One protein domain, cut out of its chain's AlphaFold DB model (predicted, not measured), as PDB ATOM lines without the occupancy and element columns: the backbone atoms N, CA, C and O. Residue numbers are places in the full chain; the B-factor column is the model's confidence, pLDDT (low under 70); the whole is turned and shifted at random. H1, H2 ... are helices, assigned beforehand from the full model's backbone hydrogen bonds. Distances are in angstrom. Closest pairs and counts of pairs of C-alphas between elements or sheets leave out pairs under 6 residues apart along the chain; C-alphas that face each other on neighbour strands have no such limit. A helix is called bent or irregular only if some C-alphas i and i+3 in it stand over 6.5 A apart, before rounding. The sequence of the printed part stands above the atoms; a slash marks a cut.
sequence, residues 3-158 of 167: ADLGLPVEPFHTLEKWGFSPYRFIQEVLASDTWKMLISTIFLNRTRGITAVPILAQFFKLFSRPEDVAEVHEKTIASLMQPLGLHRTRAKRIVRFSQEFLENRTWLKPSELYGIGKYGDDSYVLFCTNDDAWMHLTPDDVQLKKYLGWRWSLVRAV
ATOM      1  N   ALA A   3     -51.719  19.021 -26.576       46.62
ATOM      2  CA  ALA A   3     -51.761  20.169 -25.666       46.62
ATOM      3  C   ALA A   3     -53.179  20.562 -25.190       46.62
ATOM      4  O   ALA A   3     -53.327  21.065 -24.084       46.62
ATOM      5  N   ASP A   4     -54.229  20.273 -25.965       49.25
ATOM      6  CA  ASP A   4     -55.613  20.627 -25.608       49.25
ATOM      7  C   ASP A   4     -56.263  19.600 -24.658       49.25
ATOM      8  O   ASP A   4     -57.421  19.747 -24.266       49.25
ATOM      9  N   LEU A   5     -55.550  18.521 -24.306       58.47
ATOM     10  CA  LEU A   5     -56.087  17.419 -23.496       58.47
ATOM     11  C   LEU A   5     -55.930  17.630 -21.983       58.47
ATOM     12  O   LEU A   5     -56.472  16.833 -21.218       58.47
ATOM     13  N   GLY A   6     -55.229  18.685 -21.551       51.25
ATOM     14  CA  GLY A   6     -55.055  19.020 -20.132       51.25
ATOM     15  C   GLY A   6     -54.227  18.007 -19.332       51.25
ATOM     16  O   GLY A   6     -54.379  17.926 -18.117       51.25
ATOM     17  N   LEU A   7     -53.386  17.210 -20.001       49.25
ATOM     18  CA  LEU A   7     -52.416  16.325 -19.348       49.25
ATOM     19  C   LEU A   7     -51.161  17.134 -18.971       49.25
ATOM     20  O   LEU A   7     -50.777  17.998 -19.760       49.25
ATOM     21  N   PRO A   8     -50.518  16.887 -17.812       44.59
ATOM     22  CA  PRO A   8     -49.255  17.540 -17.468       44.59
ATOM     23  C   PRO A   8     -48.190  17.182 -18.512       44.59
ATOM     24  O   PRO A   8     -48.009  16.013 -18.845       44.59
ATOM     25  N   VAL A   9     -47.533  18.202 -19.065       49.25
ATOM     26  CA  VAL A   9     -46.561  18.081 -20.158       49.25
ATOM     27  C   VAL A   9     -45.183  18.438 -19.606       49.25
ATOM     28  O   VAL A   9     -44.722  19.559 -19.789       49.25
ATOM     29  N   GLU A  10     -44.541  17.505 -18.908       48.22
ATOM     30  CA  GLU A  10     -43.140  17.677 -18.505       48.22
ATOM     31  C   GLU A  10     -42.211  17.105 -19.592       48.22
ATOM     32  O   GLU A  10     -42.519  16.048 -20.154       48.22
ATOM     33  N   PRO A  11     -41.096  17.778 -19.939       44.94
ATOM     34  CA  PRO A  11     -40.145  17.265 -20.916       44.94
ATOM     35  C   PRO A  11     -39.549  15.911 -20.508       44.94
ATOM     36  O   PRO A  11     -39.238  15.646 -19.348       44.94
ATOM     37  N   PHE A  12     -39.345  15.055 -21.504       49.78
ATOM     38  CA  PHE A  12     -38.631  13.793 -21.362       49.78
ATOM     39  C   PHE A  12     -37.147  14.062 -21.041       49.78
ATOM     40  O   PHE A  12     -36.462  14.661 -21.867       49.78
ATOM     41  N   HIS A  13     -36.637  13.615 -19.883       50.59
ATOM     42  CA  HIS A  13     -35.303  13.993 -19.369       50.59
ATOM     43  C   HIS A  13     -34.147  13.707 -20.351       50.59
ATOM     44  O   HIS A  13     -33.219  14.501 -20.474       50.59
ATOM     45  N   THR A  14     -34.203  12.624 -21.137       47.12
ATOM     46  CA  THR A  14     -33.153  12.310 -22.134       47.12
ATOM     47  C   THR A  14     -33.241  13.152 -23.418       47.12
ATOM     48  O   THR A  14     -32.293  13.181 -24.204       47.12
ATOM     49  N   LEU A  15     -34.363  13.841 -23.653       55.47
ATOM     50  CA  LEU A  15     -34.591  14.732 -24.797       55.47
ATOM     51  C   LEU A  15     -34.868  16.177 -24.371       55.47
ATOM     52  O   LEU A  15     -35.294  16.965 -25.210       55.47
ATOM     53  N   GLU A  16     -34.593  16.568 -23.124       57.94
ATOM     54  CA  GLU A  16     -34.783  17.949 -22.646       57.94
ATOM     55  C   GLU A  16     -34.151  18.983 -23.586       57.94
ATOM     56  O   GLU A  16     -34.738  20.026 -23.866       57.94
ATOM     57  N   LYS A  17     -32.996  18.638 -24.169       57.59
ATOM     58  CA  LYS A  17     -32.291  19.453 -25.165       57.59
ATOM     59  C   LYS A  17     -33.044  19.624 -26.496       57.59
ATOM     60  O   LYS A  17     -32.816  20.604 -27.197       57.59
ATOM     61  N   TRP A  18     -33.891  18.671 -26.875       60.22
ATOM     62  CA  TRP A  18     -34.488  18.561 -28.214       60.22
ATOM     63  C   TRP A  18     -36.015  18.723 -28.228       60.22
ATOM     64  O   TRP A  18     -36.591  18.940 -29.294       60.22
ATOM     65  N   GLY A  19     -36.670  18.654 -27.067       71.94
ATOM     66  CA  GLY A  19     -38.124  18.715 -26.943       71.94
ATOM     67  C   GLY A  19     -38.834  17.488 -27.531       71.94
ATOM     68  O   GLY A  19     -38.257  16.411 -27.675       71.94
ATOM     69  N   PHE A  20     -40.118  17.652 -27.859       82.75
ATOM     70  CA  PHE A  20     -40.942  16.598 -28.461       82.75
ATOM     71  C   PHE A  20     -40.526  16.276 -29.898       82.75
ATOM     72  O   PHE A  20     -40.185  17.164 -30.684       82.75
ATOM     73  N   SER A  21     -40.684  15.013 -30.279       89.19
ATOM     74  CA  SER A  21     -40.513  14.552 -31.649       89.19
ATOM     75  C   SER A  21     -41.519  15.203 -32.607       89.19
ATOM     76  O   SER A  21     -42.631  15.584 -32.208       89.19
ATOM     77  N   PRO A  22     -41.204  15.269 -33.915       89.12
ATOM     78  CA  PRO A  22     -42.155  15.732 -34.925       89.12
ATOM     79  C   PRO A  22     -43.383  14.815 -35.046       89.12
ATOM     80  O   PRO A  22     -44.378  15.205 -35.654       89.12
ATOM     81  N   TYR A  23     -43.333  13.605 -34.478       88.62
ATOM     82  CA  TYR A  23     -44.413  12.624 -34.544       88.62
ATOM     83  C   TYR A  23     -45.435  12.763 -33.411       88.62
ATOM     84  O   TYR A  23     -46.539  12.237 -33.549       88.62
ATOM     85  N   ARG A  24     -45.094  13.482 -32.329       84.38
ATOM     86  CA  ARG A  24     -45.987  13.781 -31.196       84.38
ATOM     87  C   ARG A  24     -46.668  12.523 -30.645       84.38
ATOM     88  O   ARG A  24     -47.897  12.449 -30.586       84.38
ATOM     89  N   PHE A  25     -45.880  11.517 -30.271       91.69
ATOM     90  CA  PHE A  25     -46.427  10.316 -29.645       91.69
ATOM     91  C   PHE A  25     -47.070  10.678 -28.309       91.69
ATOM     92  O   PHE A  25     -46.540  11.485 -27.548       91.69
ATOM     93  N   ILE A  26     -48.199  10.043 -27.989       92.62
ATOM     94  CA  ILE A  26     -48.827  10.230 -26.676       92.62
ATOM     95  C   ILE A  26     -47.921   9.713 -25.550       92.62
ATOM     96  O   ILE A  26     -47.931  10.259 -24.454       92.62
ATOM     97  N   GLN A  27     -47.085   8.717 -25.848       94.12
ATOM     98  CA  GLN A  27     -46.079   8.181 -24.940       94.12
ATOM     99  C   GLN A  27     -45.047   9.229 -24.513       94.12
ATOM    100  O   GLN A  27     -44.618   9.187 -23.371       94.12
ATOM    101  N   GLU A  28     -44.695  10.194 -25.374       91.31
ATOM    102  CA  GLU A  28     -43.771  11.276 -24.996       91.31
ATOM    103  C   GLU A  28     -44.370  12.161 -23.898       91.31
ATOM    104  O   GLU A  28     -43.656  12.636 -23.028       91.31
ATOM    105  N   VAL A  29     -45.689  12.371 -23.930       89.88
ATOM    106  CA  VAL A  29     -46.402  13.191 -22.937       89.88
ATOM    107  C   VAL A  29     -46.649  12.423 -21.642       89.88
ATOM    108  O   VAL A  29     -46.670  13.012 -20.570       89.88
ATOM    109  N   LEU A  30     -46.833  11.106 -21.730       93.50
ATOM    110  CA  LEU A  30     -47.110  10.250 -20.576       93.50
ATOM    111  C   LEU A  30     -45.846   9.641 -19.953       93.50
ATOM    112  O   LEU A  30     -45.955   8.901 -18.984       93.50
ATOM    113  N   ALA A  31     -44.667   9.939 -20.497       91.12
ATOM    114  CA  ALA A  31     -43.381   9.355 -20.128       91.12
ATOM    115  C   ALA A  31     -43.065   9.398 -18.623       91.12
ATOM    116  O   ALA A  31     -42.476   8.461 -18.086       91.12
ATOM    117  N   SER A  32     -43.472  10.475 -17.944       90.06
ATOM    118  CA  SER A  32     -43.245  10.685 -16.509       90.06
ATOM    119  C   SER A  32     -44.150   9.841 -15.602       90.06
ATOM    120  O   SER A  32     -43.899   9.751 -14.403       90.06
ATOM    121  N   ASP A  33     -45.184   9.205 -16.157       95.12
ATOM    122  CA  ASP A  33     -46.113   8.333 -15.445       95.12
ATOM    123  C   ASP A  33     -46.181   6.977 -16.160       95.12
ATOM    124  O   ASP A  33     -46.969   6.758 -17.086       95.12
ATOM    125  N   THR A  34     -45.333   6.046 -15.714       95.62
ATOM    126  CA  THR A  34     -45.193   4.710 -16.306       95.62
ATOM    127  C   THR A  34     -46.523   3.966 -16.422       95.62
ATOM    128  O   THR A  34     -46.765   3.302 -17.433       95.62
ATOM    129  N   TRP A  35     -47.413   4.082 -15.429       97.75
ATOM    130  CA  TRP A  35     -48.718   3.423 -15.482       97.75
ATOM    131  C   TRP A  35     -49.577   4.010 -16.602       97.75
ATOM    132  O   TRP A  35     -50.078   3.263 -17.447       97.75
ATOM    133  N   LYS A  36     -49.697   5.343 -16.679       98.19
ATOM    134  CA  LYS A  36     -50.449   5.994 -17.764       98.19
ATOM    135  C   LYS A  36     -49.841   5.701 -19.135       98.19
ATOM    136  O   LYS A  36     -50.586   5.437 -20.085       98.19
ATOM    137  N   MET A  37     -48.513   5.699 -19.247       97.69
ATOM    138  CA  MET A  37     -47.815   5.351 -20.483       97.69
ATOM    139  C   MET A  37     -48.187   3.931 -20.924       97.69
ATOM    140  O   MET A  37     -48.657   3.749 -22.049       97.69
ATOM    141  N   LEU A  38     -48.102   2.936 -20.038       98.06
ATOM    142  CA  LEU A  38     -48.453   1.549 -20.358       98.06
ATOM    143  C   LEU A  38     -49.945   1.373 -20.679       98.06
ATOM    144  O   LEU A  38     -50.269   0.710 -21.669       98.06
ATOM    145  N   ILE A  39     -50.858   2.039 -19.957       98.25
ATOM    146  CA  ILE A  39     -52.291   2.080 -20.308       98.25
ATOM    147  C   ILE A  39     -52.488   2.602 -21.737       98.25
ATOM    148  O   ILE A  39     -53.278   2.035 -22.501       98.25
ATOM    149  N   SER A  40     -51.748   3.641 -22.142       97.75
ATOM    150  CA  SER A  40     -51.843   4.182 -23.503       97.75
ATOM    151  C   SER A  40     -51.503   3.128 -24.565       97.75
ATOM    152  O   SER A  40     -52.183   3.046 -25.591       97.75
ATOM    153  N   THR A  41     -50.543   2.236 -24.291       97.62
ATOM    154  CA  THR A  41     -50.193   1.139 -25.208       97.62
ATOM    155  C   THR A  41     -51.333   0.124 -25.347       97.62
ATOM    156  O   THR A  41     -51.619  -0.342 -26.454       97.62
ATOM    157  N   ILE A  42     -52.080  -0.139 -24.264       97.44
ATOM    158  CA  ILE A  42     -53.271  -1.000 -24.293       97.44
ATOM    159  C   ILE A  42     -54.374  -0.376 -25.162       97.44
ATOM    160  O   ILE A  42     -55.027  -1.086 -25.933       97.44
ATOM    161  N   PHE A  43     -54.562   0.945 -25.085       97.00
ATOM    162  CA  PHE A  43     -55.528   1.686 -25.907       97.00
ATOM    163  C   PHE A  43     -55.177   1.679 -27.399       97.00
ATOM    164  O   PHE A  43     -56.076   1.613 -28.243       97.00
ATOM    165  N   LEU A  44     -53.885   1.731 -27.725       95.69
ATOM    166  CA  LEU A  44     -53.377   1.805 -29.098       95.69
ATOM    167  C   LEU A  44     -53.308   0.441 -29.805       95.69
ATOM    168  O   LEU A  44     -53.155   0.386 -31.026       95.69
ATOM    169  N   ASN A  45     -53.497  -0.668 -29.085       91.81
ATOM    170  CA  ASN A  45     -53.481  -2.015 -29.656       91.81
ATOM    171  C   ASN A  45     -54.510  -2.190 -30.782       91.81
ATOM    172  O   ASN A  45     -55.686  -2.423 -30.517       91.81
ATOM    173  N   ARG A  46     -54.066  -2.163 -32.047       89.69
ATOM    174  CA  ARG A  46     -54.932  -2.235 -33.244       89.69
ATOM    175  C   ARG A  46     -55.935  -1.071 -33.345       89.69
ATOM    176  O   ARG A  46     -56.979  -1.219 -33.975       89.69
ATOM    177  N   THR A  47     -55.622   0.092 -32.771       92.56
ATOM    178  CA  THR A  47     -56.440   1.312 -32.881       92.56
ATOM    179  C   THR A  47     -55.562   2.504 -33.240       92.56
ATOM    180  O   THR A  47     -54.487   2.694 -32.685       92.56
ATOM    181  N   ARG A  48     -56.030   3.343 -34.169       91.81
ATOM    182  CA  ARG A  48     -55.317   4.570 -34.550       91.81
ATOM    183  C   ARG A  48     -55.344   5.583 -33.403       91.81
ATOM    184  O   ARG A  48     -56.399   5.802 -32.808       91.81
ATOM    185  N   GLY A  49     -54.222   6.264 -33.171       91.94
ATOM    186  CA  GLY A  49     -54.092   7.273 -32.112       91.94
ATOM    187  C   GLY A  49     -55.165   8.362 -32.168       91.94
ATOM    188  O   GLY A  49     -55.750   8.680 -31.141       91.94
ATOM    189  N   ILE A  50     -55.526   8.841 -33.364       92.00
ATOM    190  CA  ILE A  50     -56.580   9.857 -33.543       92.00
ATOM    191  C   ILE A  50     -57.938   9.450 -32.943       92.00
ATOM    192  O   ILE A  50     -58.710  10.306 -32.526       92.00
ATOM    193  N   THR A  51     -58.223   8.148 -32.871       94.31
ATOM    194  CA  THR A  51     -59.454   7.612 -32.278       94.31
ATOM    195  C   THR A  51     -59.249   7.225 -30.814       94.31
ATOM    196  O   THR A  51     -60.129   7.452 -29.992       94.31
ATOM    197  N   ALA A  52     -58.090   6.654 -30.469       95.62
ATOM    198  CA  ALA A  52     -57.799   6.189 -29.113       95.62
ATOM    199  C   ALA A  52     -57.572   7.337 -28.117       95.62
ATOM    200  O   ALA A  52     -58.073   7.277 -26.997       95.62
ATOM    201  N   VAL A  53     -56.835   8.376 -28.515       95.75
ATOM    202  CA  VAL A  53     -56.363   9.446 -27.621       95.75
ATOM    203  C   VAL A  53     -57.508  10.243 -26.974       95.75
ATOM    204  O   VAL A  53     -57.438  10.461 -25.766       95.75
ATOM    205  N   PRO A  54     -58.591  10.630 -27.679       95.81
ATOM    206  CA  PRO A  54     -59.718  11.307 -27.033       95.81
ATOM    207  C   PRO A  54     -60.391  10.463 -25.941       95.81
ATOM    208  O   PRO A  54     -60.737  10.986 -24.883       95.81
ATOM    209  N   ILE A  55     -60.540   9.153 -26.165       97.19
ATOM    210  CA  ILE A  55     -61.131   8.236 -25.176       97.19
ATOM    211  C   ILE A  55     -60.154   7.971 -24.027       97.19
ATOM    212  O   ILE A  55     -60.573   7.891 -22.879       97.19
ATOM    213  N   LEU A  56     -58.852   7.901 -24.311       97.31
ATOM    214  CA  LEU A  56     -57.805   7.800 -23.293       97.31
ATOM    215  C   LEU A  56     -57.805   9.025 -22.364       97.31
ATOM    216  O   LEU A  56     -57.714   8.879 -21.150       97.31
ATOM    217  N   ALA A  57     -57.974  10.231 -22.910       96.50
ATOM    218  CA  ALA A  57     -58.090  11.444 -22.105       96.50
ATOM    219  C   ALA A  57     -59.346  11.427 -21.216       96.50
ATOM    220  O   ALA A  57     -59.282  11.822 -20.055       96.50
ATOM    221  N   GLN A  58     -60.484  10.935 -21.723       97.00
ATOM    222  CA  GLN A  58     -61.685  10.729 -20.900       97.00
ATOM    223  C   GLN A  58     -61.449   9.685 -19.804       97.00
ATOM    224  O   GLN A  58     -61.854   9.897 -18.666       97.00
ATOM    225  N   PHE A  59     -60.756   8.590 -20.131       97.75
ATOM    226  CA  PHE A  59     -60.379   7.563 -19.167       97.75
ATOM    227  C   PHE A  59     -59.546   8.155 -18.028       97.75
ATOM    228  O   PHE A  59     -59.918   7.977 -16.876       97.75
ATOM    229  N   PHE A  60     -58.505   8.940 -18.325       97.56
ATOM    230  CA  PHE A  60     -57.661   9.540 -17.284       97.56
ATOM    231  C   PHE A  60     -58.330  10.655 -16.474       97.56
ATOM    232  O   PHE A  60     -57.898  10.930 -15.358       97.56
ATOM    233  N   LYS A  61     -59.399  11.274 -16.992       96.44
ATOM    234  CA  LYS A  61     -60.243  12.182 -16.198       96.44
ATOM    235  C   LYS A  61     -61.070  11.440 -15.148       96.44
ATOM    236  O   LYS A  61     -61.370  12.018 -14.110       96.44
ATOM    237  N   LEU A  62     -61.465  10.200 -15.436       96.12
ATOM    238  CA  LEU A  62     -62.232   9.354 -14.517       96.12
ATOM    239  C   LEU A  62     -61.324   8.561 -13.573       96.12
ATOM    240  O   LEU A  62     -61.678   8.359 -12.418       96.12
ATOM    241  N   PHE A  63     -60.172   8.119 -14.074       97.06
ATOM    242  CA  PHE A  63     -59.238   7.243 -13.380       97.06
ATOM    243  C   PHE A  63     -57.825   7.800 -13.517       97.06
ATOM    244  O   PHE A  63     -57.156   7.636 -14.539       97.06
ATOM    245  N   SER A  64     -57.379   8.505 -12.485       95.62
ATOM    246  CA  SER A  64     -56.124   9.255 -12.512       95.62
ATOM    247  C   SER A  64     -54.920   8.421 -12.078       95.62
ATOM    248  O   SER A  64     -53.783   8.764 -12.424       95.62
ATOM    249  N   ARG A  65     -55.182   7.336 -11.340       96.62
ATOM    250  CA  ARG A  65     -54.197   6.469 -10.698       96.62
ATOM    251  C   ARG A  65     -54.536   4.982 -10.883       96.62
ATOM    252  O   ARG A  65     -55.710   4.653 -11.064       96.62
ATOM    253  N   PRO A  66     -53.552   4.069 -10.775       97.12
ATOM    254  CA  PRO A  66     -53.802   2.627 -10.827       97.12
ATOM    255  C   PRO A  66     -54.801   2.130  -9.772       97.12
ATOM    256  O   PRO A  66     -55.600   1.243 -10.075       97.12
ATOM    257  N   GLU A  67     -54.811   2.708  -8.565       97.12
ATOM    258  CA  GLU A  67     -55.740   2.316  -7.494       97.12
ATOM    259  C   GLU A  67     -57.201   2.600  -7.862       97.12
ATOM    260  O   GLU A  67     -58.082   1.814  -7.520       97.12
ATOM    261  N   ASP A  68     -57.450   3.666  -8.633       96.50
ATOM    262  CA  ASP A  68     -58.791   4.012  -9.115       96.50
ATOM    263  C   ASP A  68     -59.343   2.932 -10.060       96.50
ATOM    264  O   ASP A  68     -60.548   2.853 -10.263       96.50
ATOM    265  N   VAL A  69     -58.471   2.128 -10.679       97.69
ATOM    266  CA  VAL A  69     -58.822   1.145 -11.716       97.69
ATOM    267  C   VAL A  69     -58.833  -0.280 -11.181       97.69
ATOM    268  O   VAL A  69     -59.642  -1.088 -11.639       97.69
ATOM    269  N   ALA A  70     -57.956  -0.594 -10.224       94.88
ATOM    270  CA  ALA A  70     -57.780  -1.940  -9.684       94.88
ATOM    271  C   ALA A  70     -59.067  -2.524  -9.071       94.88
ATOM    272  O   ALA A  70     -59.312  -3.723  -9.192       94.88
ATOM    273  N   GLU A  71     -59.924  -1.671  -8.504       91.19
ATOM    274  CA  GLU A  71     -61.188  -2.066  -7.860       91.19
ATOM    275  C   GLU A  71     -62.425  -1.861  -8.754       91.19
ATOM    276  O   GLU A  71     -63.558  -2.170  -8.374       91.19
ATOM    277  N   VAL A  72     -62.249  -1.326  -9.964       95.44
ATOM    278  CA  VAL A  72     -63.373  -1.000 -10.846       95.44
ATOM    279  C   VAL A  72     -63.869  -2.234 -11.579       95.44
ATOM    280  O   VAL A  72     -63.125  -2.947 -12.254       95.44
ATOM    281  N   HIS A  73     -65.188  -2.439 -11.556       96.56
ATOM    282  CA  HIS A  73     -65.799  -3.471 -12.378       96.56
ATOM    283  C   HIS A  73     -65.553  -3.181 -13.870       96.56
ATOM    284  O   HIS A  73     -65.968  -2.153 -14.407       96.56
ATOM    285  N   GLU A  74     -64.982  -4.160 -14.581       96.12
ATOM    286  CA  GLU A  74     -64.643  -4.094 -16.015       96.12
ATOM    287  C   GLU A  74     -65.752  -3.540 -16.933       96.12
ATOM    288  O   GLU A  74     -65.456  -2.955 -17.971       96.12
ATOM    289  N   LYS A  75     -67.037  -3.694 -16.578       96.75
ATOM    290  CA  LYS A  75     -68.167  -3.203 -17.378       96.75
ATOM    291  C   LYS A  75     -68.169  -1.677 -17.494       96.75
ATOM    292  O   LYS A  75     -68.538  -1.165 -18.548       96.75
ATOM    293  N   THR A  76     -67.726  -0.969 -16.458       96.81
ATOM    294  CA  THR A  76     -67.612   0.496 -16.460       96.81
ATOM    295  C   THR A  76     -66.611   0.947 -17.519       96.81
ATOM    296  O   THR A  76     -66.934   1.758 -18.387       96.81
ATOM    297  N   ILE A  77     -65.424   0.337 -17.527       97.38
ATOM    298  CA  ILE A  77     -64.369   0.639 -18.504       97.38
ATOM    299  C   ILE A  77     -64.783   0.169 -19.905       97.38
ATOM    300  O   ILE A  77     -64.588   0.883 -20.885       97.38
ATOM    301  N   ALA A  78     -65.422  -0.997 -20.019       97.31
ATOM    302  CA  ALA A  78     -65.885  -1.526 -21.299       97.31
ATOM    303  C   ALA A  78     -66.897  -0.595 -21.986       97.31
ATOM    304  O   ALA A  78     -66.857  -0.467 -23.208       97.31
ATOM    305  N   SER A  79     -67.776   0.065 -21.226       96.81
ATOM    306  CA  SER A  79     -68.715   1.059 -21.762       96.81
ATOM    307  C   SER A  79     -67.988   2.262 -22.360       96.81
ATOM    308  O   SER A  79     -68.289   2.654 -23.485       96.81
ATOM    309  N   LEU A  80     -66.971   2.789 -21.670       95.75
ATOM    310  CA  LEU A  80     -66.146   3.888 -22.179       95.75
ATOM    311  C   LEU A  80     -65.372   3.491 -23.447       95.75
ATOM    312  O   LEU A  80     -65.243   4.274 -24.385       95.75
ATOM    313  N   MET A  81     -64.872   2.255 -23.499       94.25
ATOM    314  CA  MET A  81     -64.074   1.760 -24.621       94.25
ATOM    315  C   MET A  81     -64.895   1.334 -25.845       94.25
ATOM    316  O   MET A  81     -64.289   1.003 -26.867       94.25
ATOM    317  N   GLN A  82     -66.236   1.327 -25.779       94.06
ATOM    318  CA  GLN A  82     -67.116   0.887 -26.875       94.06
ATOM    319  C   GLN A  82     -66.694   1.406 -28.262       94.06
ATOM    320  O   GLN A  82     -66.555   0.577 -29.167       94.06
ATOM    321  N   PRO A  83     -66.389   2.711 -28.445       93.00
ATOM    322  CA  PRO A  83     -66.048   3.257 -29.761       93.00
ATOM    323  C   PRO A  83     -64.756   2.696 -30.372       93.00
ATOM    324  O   PRO A  83     -64.533   2.835 -31.572       93.00
ATOM    325  N   LEU A  84     -63.881   2.080 -29.567       92.19
ATOM    326  CA  LEU A  84     -62.564   1.610 -30.008       92.19
ATOM    327  C   LEU A  84     -62.564   0.155 -30.504       92.19
ATOM    328  O   LEU A  84     -61.565  -0.294 -31.071       92.19
ATOM    329  N   GLY A  85     -63.658  -0.584 -30.282       89.06
ATOM    330  CA  GLY A  85     -63.707  -2.033 -30.485       89.06
ATOM    331  C   GLY A  85     -62.909  -2.810 -29.426       89.06
ATOM    332  O   GLY A  85     -62.175  -2.243 -28.619       89.06
ATOM    333  N   LEU A  86     -63.086  -4.138 -29.387       90.69
ATOM    334  CA  LEU A  86     -62.431  -5.040 -28.414       90.69
ATOM    335  C   LEU A  86     -62.634  -4.636 -26.935       90.69
ATOM    336  O   LEU A  86     -61.871  -5.041 -26.058       90.69
ATOM    337  N   HIS A  87     -63.669  -3.846 -26.660       93.00
ATOM    338  CA  HIS A  87     -63.857  -3.104 -25.417       93.00
ATOM    339  C   HIS A  87     -63.907  -4.004 -24.174       93.00
ATOM    340  O   HIS A  87     -63.274  -3.686 -23.174       93.00
ATOM    341  N   ARG A  88     -64.572  -5.169 -24.241       95.88
ATOM    342  CA  ARG A  88     -64.635  -6.120 -23.108       95.88
ATOM    343  C   ARG A  88     -63.259  -6.687 -22.767       95.88
ATOM    344  O   ARG A  88     -62.858  -6.693 -21.609       95.88
ATOM    345  N   THR A  89     -62.528  -7.144 -23.782       95.50
ATOM    346  CA  THR A  89     -61.192  -7.724 -23.606       95.50
ATOM    347  C   THR A  89     -60.195  -6.674 -23.131       95.50
ATOM    348  O   THR A  89     -59.361  -6.964 -22.278       95.50
ATOM    349  N   ARG A  90     -60.282  -5.441 -23.645       95.38
ATOM    350  CA  ARG A  90     -59.424  -4.344 -23.189       95.38
ATOM    351  C   ARG A  90     -59.735  -3.915 -21.764       95.38
ATOM    352  O   ARG A  90     -58.798  -3.748 -20.998       95.38
ATOM    353  N   ALA A  91     -61.006  -3.816 -21.389       97.62
ATOM    354  CA  ALA A  91     -61.389  -3.487 -20.021       97.62
ATOM    355  C   ALA A  91     -60.850  -4.512 -19.015       97.62
ATOM    356  O   ALA A  91     -60.217  -4.128 -18.039       97.62
ATOM    357  N   LYS A  92     -60.996  -5.812 -19.314       97.62
ATOM    358  CA  LYS A  92     -60.384  -6.902 -18.534       97.62
ATOM    359  C   LYS A  92     -58.878  -6.735 -18.367       97.62
ATOM    360  O   LYS A  92     -58.358  -6.867 -17.265       97.62
ATOM    361  N   ARG A  93     -58.185  -6.440 -19.472       97.69
ATOM    362  CA  ARG A  93     -56.737  -6.202 -19.465       97.69
ATOM    363  C   ARG A  93     -56.367  -5.009 -18.604       97.69
ATOM    364  O   ARG A  93     -55.460  -5.145 -17.809       97.69
ATOM    365  N   ILE A  94     -57.071  -3.887 -18.729       98.31
ATOM    366  CA  ILE A  94     -56.786  -2.655 -17.984       98.31
ATOM    367  C   ILE A  94     -56.930  -2.861 -16.472       98.31
ATOM    368  O   ILE A  94     -56.041  -2.450 -15.730       98.31
ATOM    369  N   VAL A  95     -58.012  -3.511 -16.025       98.31
ATOM    370  CA  VAL A  95     -58.232  -3.791 -14.594       98.31
ATOM    371  C   VAL A  95     -57.120  -4.687 -14.061       98.31
ATOM    372  O   VAL A  95     -56.409  -4.296 -13.140       98.31
ATOM    373  N   ARG A  96     -56.897  -5.842 -14.701       98.00
ATOM    374  CA  ARG A  96     -55.894  -6.808 -14.243       98.00
ATOM    375  C   ARG A  96     -54.462  -6.269 -14.324       98.00
ATOM    376  O   ARG A  96     -53.688  -6.479 -13.404       98.00
ATOM    377  N   PHE A  97     -54.124  -5.542 -15.389       98.12
ATOM    378  CA  PHE A  97     -52.852  -4.830 -15.502       98.12
ATOM    379  C   PHE A  97     -52.642  -3.890 -14.312       98.12
ATOM    380  O   PHE A  97     -51.572  -3.891 -13.719       98.12
ATOM    381  N   SER A  98     -53.658  -3.100 -13.951       98.25
ATOM    382  CA  SER A  98     -53.538  -2.115 -12.870       98.25
ATOM    383  C   SER A  98     -53.413  -2.777 -11.495       98.25
ATOM    384  O   SER A  98     -52.668  -2.273 -10.662       98.25
ATOM    385  N   GLN A  99     -54.074  -3.920 -11.280       97.69
ATOM    386  CA  GLN A  99     -53.888  -4.757 -10.088       97.69
ATOM    387  C   GLN A  99     -52.445  -5.278 -10.003       97.69
ATOM    388  O   GLN A  99     -51.739  -4.994  -9.038       97.69
ATOM    389  N   GLU A 100     -51.963  -5.948 -11.056       97.44
ATOM    390  CA  GLU A 100     -50.607  -6.512 -11.080       97.44
ATOM    391  C   GLU A 100     -49.523  -5.423 -10.997       97.44
ATOM    392  O   GLU A 100     -48.493  -5.636 -10.365       97.44
ATOM    393  N   PHE A 101     -49.763  -4.233 -11.563       96.94
ATOM    394  CA  PHE A 101     -48.859  -3.083 -11.461       96.94
ATOM    395  C   PHE A 101     -48.683  -2.594 -10.011       96.94
ATOM    396  O   PHE A 101     -47.614  -2.101  -9.653       96.94
ATOM    397  N   LEU A 102     -49.722  -2.708  -9.175       96.06
ATOM    398  CA  LEU A 102     -49.677  -2.324  -7.761       96.06
ATOM    399  C   LEU A 102     -49.050  -3.409  -6.881       96.06
ATOM    400  O   LEU A 102     -48.272  -3.087  -5.977       96.06
ATOM    401  N   GLU A 103     -49.418  -4.666  -7.134       93.56
ATOM    402  CA  GLU A 103     -49.012  -5.838  -6.351       93.56
ATOM    403  C   GLU A 103     -47.556  -6.228  -6.612       93.56
ATOM    404  O   GLU A 103     -46.787  -6.470  -5.680       93.56
ATOM    405  N   ASN A 104     -47.159  -6.265  -7.881       80.81
ATOM    406  CA  ASN A 104     -45.805  -6.592  -8.286       80.81
ATOM    407  C   ASN A 104     -45.032  -5.287  -8.480       80.81
ATOM    408  O   ASN A 104     -45.164  -4.623  -9.499       80.81
ATOM    409  N   ARG A 105     -44.208  -4.900  -7.503       79.69
ATOM    410  CA  ARG A 105     -43.301  -3.741  -7.635       79.69
ATOM    411  C   ARG A 105     -41.890  -4.126  -8.081       79.69
ATOM    412  O   ARG A 105     -41.004  -3.278  -8.105       79.69
ATOM    413  N   THR A 106     -41.678  -5.402  -8.391       90.50
ATOM    414  CA  THR A 106     -40.367  -5.992  -8.692       90.50
ATOM    415  C   THR A 106     -40.244  -6.486 -10.131       90.50
ATOM    416  O   THR A 106     -39.260  -7.149 -10.451       90.50
ATOM    417  N   TRP A 107     -41.222  -6.193 -10.995       93.44
ATOM    418  CA  TRP A 107     -41.109  -6.511 -12.418       93.44
ATOM    419  C   TRP A 107     -39.907  -5.784 -13.022       93.44
ATOM    420  O   TRP A 107     -39.638  -4.622 -12.713       93.44
ATOM    421  N   LEU A 108     -39.181  -6.479 -13.893       90.75
ATOM    422  CA  LEU A 108     -38.039  -5.913 -14.612       90.75
ATOM    423  C   LEU A 108     -38.456  -5.433 -15.999       90.75
ATOM    424  O   LEU A 108     -37.887  -4.479 -16.531       90.75
ATOM    425  N   LYS A 109     -39.458  -6.093 -16.588       94.25
ATOM    426  CA  LYS A 109     -40.042  -5.736 -17.878       94.25
ATOM    427  C   LYS A 109     -41.556  -5.584 -17.770       94.25
ATOM    428  O   LYS A 109     -42.206  -6.434 -17.162       94.25
ATOM    429  N   PRO A 110     -42.146  -4.566 -18.416       96.81
ATOM    430  CA  PRO A 110     -43.595  -4.402 -18.442       96.81
ATOM    431  C   PRO A 110     -44.371  -5.629 -18.934       96.81
ATOM    432  O   PRO A 110     -45.476  -5.850 -18.460       96.81
ATOM    433  N   SER A 111     -43.826  -6.440 -19.844       97.00
ATOM    434  CA  SER A 111     -44.457  -7.667 -20.357       97.00
ATOM    435  C   SER A 111     -44.647  -8.780 -19.327       97.00
ATOM    436  O   SER A 111     -45.367  -9.740 -19.602       97.00
ATOM    437  N   GLU A 112     -44.057  -8.651 -18.138       97.19
ATOM    438  CA  GLU A 112     -44.392  -9.490 -16.982       97.19
ATOM    439  C   GLU A 112     -45.792  -9.172 -16.430       97.19
ATOM    440  O   GLU A 112     -46.392 -10.013 -15.766       97.19
ATOM    441  N   LEU A 113     -46.323  -7.980 -16.725       97.38
ATOM    442  CA  LEU A 113     -47.649  -7.528 -16.319       97.38
ATOM    443  C   LEU A 113     -48.696  -7.885 -17.377       97.38
ATOM    444  O   LEU A 113     -48.515  -7.691 -18.586       97.38
ATOM    445  N   TYR A 114     -49.846  -8.366 -16.916       97.31
ATOM    446  CA  TYR A 114     -50.900  -8.869 -17.780       97.31
ATOM    447  C   TYR A 114     -51.344  -7.859 -18.840       97.31
ATOM    448  O   TYR A 114     -51.777  -6.745 -18.556       97.31
ATOM    449  N   GLY A 115     -51.340  -8.299 -20.098       95.19
ATOM    450  CA  GLY A 115     -51.844  -7.509 -21.221       95.19
ATOM    451  C   GLY A 115     -50.827  -6.547 -21.829       95.19
ATOM    452  O   GLY A 115     -51.146  -5.939 -22.856       95.19
ATOM    453  N   ILE A 116     -49.620  -6.466 -21.268       97.81
ATOM    454  CA  ILE A 116     -48.482  -5.798 -21.888       97.81
ATOM    455  C   ILE A 116     -47.680  -6.821 -22.697       97.81
ATOM    456  O   ILE A 116     -47.474  -7.958 -22.289       97.81
ATOM    457  N   GLY A 117     -47.272  -6.431 -23.899       96.62
ATOM    458  CA  GLY A 117     -46.432  -7.252 -24.769       96.62
ATOM    459  C   GLY A 117     -45.291  -6.426 -25.340       96.62
ATOM    460  O   GLY A 117     -45.073  -5.295 -24.913       96.62
ATOM    461  N   LYS A 118     -44.620  -6.953 -26.369       97.25
ATOM    462  CA  LYS A 118     -43.433  -6.320 -26.966       97.25
ATOM    463  C   LYS A 118     -43.611  -4.834 -27.307       97.25
ATOM    464  O   LYS A 118     -42.726  -4.043 -27.024       97.25
ATOM    465  N   TYR A 119     -44.764  -4.430 -27.845       97.50
ATOM    466  CA  TYR A 119     -45.037  -3.013 -28.120       97.50
ATOM    467  C   TYR A 119     -44.978  -2.128 -26.861       97.50
ATOM    468  O   TYR A 119     -44.469  -1.009 -26.917       97.50
ATOM    469  N   GLY A 120     -45.490  -2.623 -25.732       97.88
ATOM    470  CA  GLY A 120     -45.434  -1.916 -24.456       97.88
ATOM    471  C   GLY A 120     -44.035  -1.912 -23.845       97.88
ATOM    472  O   GLY A 120     -43.604  -0.862 -23.382       97.88
ATOM    473  N   ASP A 121     -43.297  -3.023 -23.938       97.56
ATOM    474  CA  ASP A 121     -41.883  -3.085 -23.534       97.56
ATOM    475  C   ASP A 121     -41.021  -2.098 -24.324       97.56
ATOM    476  O   ASP A 121     -40.305  -1.289 -23.740       97.56
ATOM    477  N   ASP A 122     -41.121  -2.124 -25.656       97.81
ATOM    478  CA  ASP A 122     -40.358  -1.229 -26.526       97.81
ATOM    479  C   ASP A 122     -40.732   0.239 -26.253       97.81
ATOM    480  O   ASP A 122     -39.865   1.110 -26.255       97.81
ATOM    481  N   SER A 123     -42.015   0.522 -25.981       97.25
ATOM    482  CA  SER A 123     -42.465   1.862 -25.579       97.25
ATOM    483  C   SER A 123     -41.860   2.273 -24.235       97.25
ATOM    484  O   SER A 123     -41.374   3.390 -24.103       97.25
ATOM    485  N   TYR A 124     -41.831   1.383 -23.247       96.50
ATOM    486  CA  TYR A 124     -41.226   1.660 -21.946       96.50
ATOM    487  C   TYR A 124     -39.735   1.978 -22.048       96.50
ATOM    488  O   TYR A 124     -39.287   2.988 -21.514       96.50
ATOM    489  N   VAL A 125     -38.980   1.182 -22.802       95.31
ATOM    490  CA  VAL A 125     -37.550   1.440 -23.019       95.31
ATOM    491  C   VAL A 125     -37.326   2.728 -23.826       95.31
ATOM    492  O   VAL A 125     -36.364   3.451 -23.596       95.31
ATOM    493  N   LEU A 126     -38.209   3.069 -24.770       93.50
ATOM    494  CA  LEU A 126     -38.076   4.319 -25.527       93.50
ATOM    495  C   LEU A 126     -38.418   5.566 -24.708       93.50
ATOM    496  O   LEU A 126     -37.774   6.595 -24.912       93.50
ATOM    497  N   PHE A 127     -39.442   5.491 -23.860       92.62
ATOM    498  CA  PHE A 127     -40.115   6.666 -23.300       92.62
ATOM    499  C   PHE A 127     -40.139   6.726 -21.774       92.62
ATOM    500  O   PHE A 127     -40.648   7.704 -21.250       92.62
ATOM    501  N   CYS A 128     -39.651   5.729 -21.040       91.50
ATOM    502  CA  CYS A 128     -39.660   5.758 -19.572       91.50
ATOM    503  C   CYS A 128     -38.294   5.458 -18.948       91.50
ATOM    504  O   CYS A 128     -38.085   5.812 -17.789       91.50
ATOM    505  N   THR A 129     -37.359   4.833 -19.673       87.88
ATOM    506  CA  THR A 129     -35.985   4.663 -19.182       87.88
ATOM    507  C   THR A 129     -35.114   5.862 -19.556       87.88
ATOM    508  O   THR A 129     -35.303   6.502 -20.592       87.88
ATOM    509  N   ASN A 130     -34.152   6.171 -18.685       79.94
ATOM    510  CA  ASN A 130     -33.201   7.278 -18.848       79.94
ATOM    511  C   ASN A 130     -31.785   6.793 -19.212       79.94
ATOM    512  O   ASN A 130     -30.822   7.540 -19.064       79.94
ATOM    513  N   ASP A 131     -31.656   5.545 -19.656       82.12
ATOM    514  CA  ASP A 131     -30.400   4.904 -20.042       82.12
ATOM    515  C   ASP A 131     -30.301   4.712 -21.565       82.12
ATOM    516  O   ASP A 131     -31.197   5.091 -22.319       82.12
ATOM    517  N   ASP A 132     -29.208   4.105 -22.028       85.94
ATOM    518  CA  ASP A 132     -28.963   3.831 -23.449       85.94
ATOM    519  C   ASP A 132     -29.594   2.517 -23.939       85.94
ATOM    520  O   ASP A 132     -29.340   2.084 -25.065       85.94
ATOM    521  N   ALA A 133     -30.473   1.884 -23.151       89.31
ATOM    522  CA  ALA A 133     -31.112   0.623 -23.541       89.31
ATOM    523  C   ALA A 133     -31.906   0.749 -24.855       89.31
ATOM    524  O   ALA A 133     -31.988  -0.203 -25.637       89.31
ATOM    525  N   TRP A 134     -32.425   1.946 -25.153       92.25
ATOM    526  CA  TRP A 134     -33.100   2.253 -26.415       92.25
ATOM    527  C   TRP A 134     -32.217   2.030 -27.654       92.25
ATOM    528  O   TRP A 134     -32.745   1.732 -28.727       92.25
ATOM    529  N   MET A 135     -30.889   2.143 -27.526       92.00
ATOM    530  CA  MET A 135     -29.944   1.938 -28.630       92.00
ATOM    531  C   MET A 135     -29.892   0.478 -29.092       92.00
ATOM    532  O   MET A 135     -29.515   0.200 -30.229       92.00
ATOM    533  N   HIS A 136     -30.302  -0.455 -28.232       93.88
ATOM    534  CA  HIS A 136     -30.321  -1.889 -28.515       93.88
ATOM    535  C   HIS A 136     -31.706  -2.403 -28.937       93.88
ATOM    536  O   HIS A 136     -31.878  -3.602 -29.159       93.88
ATOM    537  N   LEU A 137     -32.702  -1.520 -29.061       95.19
ATOM    538  CA  LEU A 137     -34.055  -1.916 -29.431       95.19
ATOM    539  C   LEU A 137     -34.177  -2.311 -30.903       95.19
ATOM    540  O   LEU A 137     -33.727  -1.619 -31.815       95.19
ATOM    541  N   THR A 138     -34.940  -3.377 -31.125       96.69
ATOM    542  CA  THR A 138     -35.442  -3.806 -32.433       96.69
ATOM    543  C   THR A 138     -36.973  -3.875 -32.374       96.69
ATOM    544  O   THR A 138     -37.552  -4.948 -32.180       96.69
ATOM    545  N   PRO A 139     -37.674  -2.726 -32.445       97.00
ATOM    546  CA  PRO A 139     -39.127  -2.718 -32.349       97.00
ATOM    547  C   PRO A 139     -39.753  -3.351 -33.589       97.00
ATOM    548  O   PRO A 139     -39.218  -3.204 -34.685       97.00
ATOM    549  N   ASP A 140     -40.906  -4.007 -33.443       96.31
ATOM    550  CA  ASP A 140     -41.685  -4.508 -34.589       96.31
ATOM    551  C   ASP A 140     -42.626  -3.437 -35.149       96.31
ATOM    552  O   ASP A 140     -42.847  -3.364 -36.365       96.31
ATOM    553  N   ASP A 141     -43.134  -2.578 -34.262       96.31
ATOM    554  CA  ASP A 141     -44.094  -1.532 -34.585       96.31
ATOM    555  C   ASP A 141     -43.504  -0.485 -35.539       96.31
ATOM    556  O   ASP A 141     -42.417   0.060 -35.338       96.31
ATOM    557  N   VAL A 142     -44.254  -0.185 -36.600       94.38
ATOM    558  CA  VAL A 142     -43.819   0.722 -37.670       94.38
ATOM    559  C   VAL A 142     -43.618   2.147 -37.157       94.38
ATOM    560  O   VAL A 142     -42.739   2.853 -37.649       94.38
ATOM    561  N   GLN A 143     -44.422   2.590 -36.190       94.44
ATOM    562  CA  GLN A 143     -44.326   3.941 -35.650       94.44
ATOM    563  C   GLN A 143     -43.129   4.035 -34.693       94.44
ATOM    564  O   GLN A 143     -42.331   4.963 -34.829       94.44
ATOM    565  N   LEU A 144     -42.916   3.042 -33.821       96.50
ATOM    566  CA  LEU A 144     -41.720   2.991 -32.969       96.50
ATOM    567  C   LEU A 144     -40.423   2.926 -33.786       96.50
ATOM    568  O   LEU A 144     -39.463   3.606 -33.440       96.50
ATOM    569  N   LYS A 145     -40.395   2.202 -34.918       97.25
ATOM    570  CA  LYS A 145     -39.247   2.212 -35.851       97.25
ATOM    571  C   LYS A 145     -38.931   3.618 -36.369       97.25
ATOM    572  O   LYS A 145     -37.767   4.008 -36.411       97.25
ATOM    573  N   LYS A 146     -39.956   4.389 -36.756       95.38
ATOM    574  CA  LYS A 146     -39.785   5.778 -37.223       95.38
ATOM    575  C   LYS A 146     -39.258   6.679 -36.112       95.38
ATOM    576  O   LYS A 146     -38.315   7.432 -36.342       95.38
ATOM    577  N   TYR A 147     -39.831   6.563 -34.915       94.56
ATOM    578  CA  TYR A 147     -39.376   7.309 -33.746       94.56
ATOM    579  C   TYR A 147     -37.913   6.992 -33.408       94.56
ATOM    580  O   TYR A 147     -37.104   7.903 -33.258       94.56
ATOM    581  N   LEU A 148     -37.544   5.707 -33.379       94.62
ATOM    582  CA  LEU A 148     -36.176   5.258 -33.126       94.62
ATOM    583  C   LEU A 148     -35.195   5.781 -34.190       94.62
ATOM    584  O   LEU A 148     -34.108   6.240 -33.846       94.62
ATOM    585  N   GLY A 149     -35.584   5.777 -35.468       94.19
ATOM    586  CA  GLY A 149     -34.781   6.355 -36.551       94.19
ATOM    587  C   GLY A 149     -34.539   7.857 -36.378       94.19
ATOM    588  O   GLY A 149     -33.410   8.325 -36.529       94.19
ATOM    589  N   TRP A 150     -35.576   8.607 -35.999       92.62
ATOM    590  CA  TRP A 150     -35.441  10.024 -35.659       92.62
ATOM    591  C   TRP A 150     -34.536  10.233 -34.438       92.62
ATOM    592  O   TRP A 150     -33.619  11.049 -34.509       92.62
ATOM    593  N   ARG A 151     -34.697   9.450 -33.365       90.25
ATOM    594  CA  ARG A 151     -33.836   9.536 -32.172       90.25
ATOM    595  C   ARG A 151     -32.364   9.283 -32.517       90.25
ATOM    596  O   ARG A 151     -31.500  10.050 -32.104       90.25
ATOM    597  N   TRP A 152     -32.077   8.289 -33.361       90.56
ATOM    598  CA  TRP A 152     -30.727   8.060 -33.893       90.56
ATOM    599  C   TRP A 152     -30.192   9.230 -34.724       90.56
ATOM    600  O   TRP A 152     -28.993   9.503 -34.670       90.56
ATOM    601  N   SER A 153     -31.041   9.930 -35.483       88.69
ATOM    602  CA  SER A 153     -30.605  11.110 -36.246       88.69
ATOM    603  C   SER A 153     -30.156  12.263 -35.345       88.69
ATOM    604  O   SER A 153     -29.224  12.972 -35.713       88.69
ATOM    605  N   LEU A 154     -30.741  12.402 -34.147       85.25
ATOM    606  CA  LEU A 154     -30.309  13.399 -33.164       85.25
ATOM    607  C   LEU A 154     -28.902  13.095 -32.645       85.25
ATOM    608  O   LEU A 154     -28.065  13.989 -32.609       85.25
ATOM    609  N   VAL A 155     -28.621  11.833 -32.294       82.31
ATOM    610  CA  VAL A 155     -27.297  11.419 -31.791       82.31
ATOM    611  C   VAL A 155     -26.211  11.657 -32.839       82.31
ATOM    612  O   VAL A 155     -25.164  12.209 -32.526       82.31
ATOM    613  N   ARG A 156     -26.479  11.312 -34.103       78.88
ATOM    614  CA  ARG A 156     -25.520  11.503 -35.208       78.88
ATOM    615  C   ARG A 156     -25.290  12.968 -35.576       78.88
ATOM    616  O   ARG A 156     -24.280  13.279 -36.195       78.88
ATOM    617  N   ALA A 157     -26.233  13.848 -35.248       73.19
ATOM    618  CA  ALA A 157     -26.117  15.279 -35.503       73.19
ATOM    619  C   ALA A 157     -25.267  16.010 -34.448       73.19
ATOM    620  O   ALA A 157     -24.946  17.181 -34.647       73.19
ATOM    621  N   VAL A 158     -24.895  15.353 -33.341       63.84
ATOM    622  CA  VAL A 158     -23.974  15.908 -32.340       63.84
ATOM    623  C   VAL A 158     -22.535  15.576 -32.757       63.84
ATOM    624  O   VAL A 158     -22.184  14.398 -32.773       63.84
TER     625      VAL A 158
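This is residues 3 to 158 of the 167 residues of a protein of Basidiobolus meristosporus CBS 931.73 (UniProt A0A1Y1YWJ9). H2 lies in the middle of an all-helix body: on one side H3, H5 and H6 make a ring of four with it, H4 packing on H6; on the other side H1 and H7 pack on H2, and H8 and H9 lie beyond. The 156 printed residues hold nine named helices, H1 to H9, and no named strand. The whole is compact, with a radius of gyration of the C-alphas of 15.4 A and spans of 50 by 35 by 26 A.

H6, the longest, is residues 87 to 103, 24.3 A, from C-alpha 87 at (-63.857, -3.104, -25.417). Before it come H1, 26 to 30; H2, 34 to 44, 15.5 A; H3, 49 to 62, 19.5 A; H4, 66 to 70; and H5, 74 to 84, irregular, with C-alphas 80 and 83 7.6 A apart. After it come H7, 118 to 127; H8, 132 to 136; and H9, 142 to 156, 21.4 A, ending at C-alpha 156 (-25.520, 11.503, -35.208).

H6 touches H2, closest C-alphas Ile 39 and Ile 94, 6.9 A, at a shallow tilt of 16 degrees, opposite ways. H6 also touches H5 (Ala 78 and His 87, C-alphas 4.9 A) and H4 (Ala 70 and Gln 99, C-alphas 4.8 A). H3 touches H5, closest C-alphas Ala 52 and Leu 84, 6.7 A, and touches H2 with residues 52 to 56 alone, closest C-alphas Phe 43 and Ala 52, 6.0 A. H2 touches H1 (Leu 30 and Met 37, C-alphas 5.0 A) and H7 (Thr 41 and Gly 120, C-alphas 5.7 A). H9 only just touches H7, with 3 pairs of C-alphas within 8 A and residues 144 to 148 alone, closest C-alphas Ser 123 and Leu 144, 7.5 A; H8 and H7 touch only at the corner. Every O i to N i+4 pair is within hydrogen-bond range in H1, H2, H4, H6, H7 and H9, but 8 of 10 in H3, 5 of 7 in H5 and 0 of 1 in H8, where 2 of 2 O i to N i+3 pairs are.

The C-alphas of Lys 75 and Val 158, the two farthest apart, are 50.4 A apart. The printed part has no cut; the link from H6 to H7 is long. pLDDT is under 70 at residues 3 to 18 and 158.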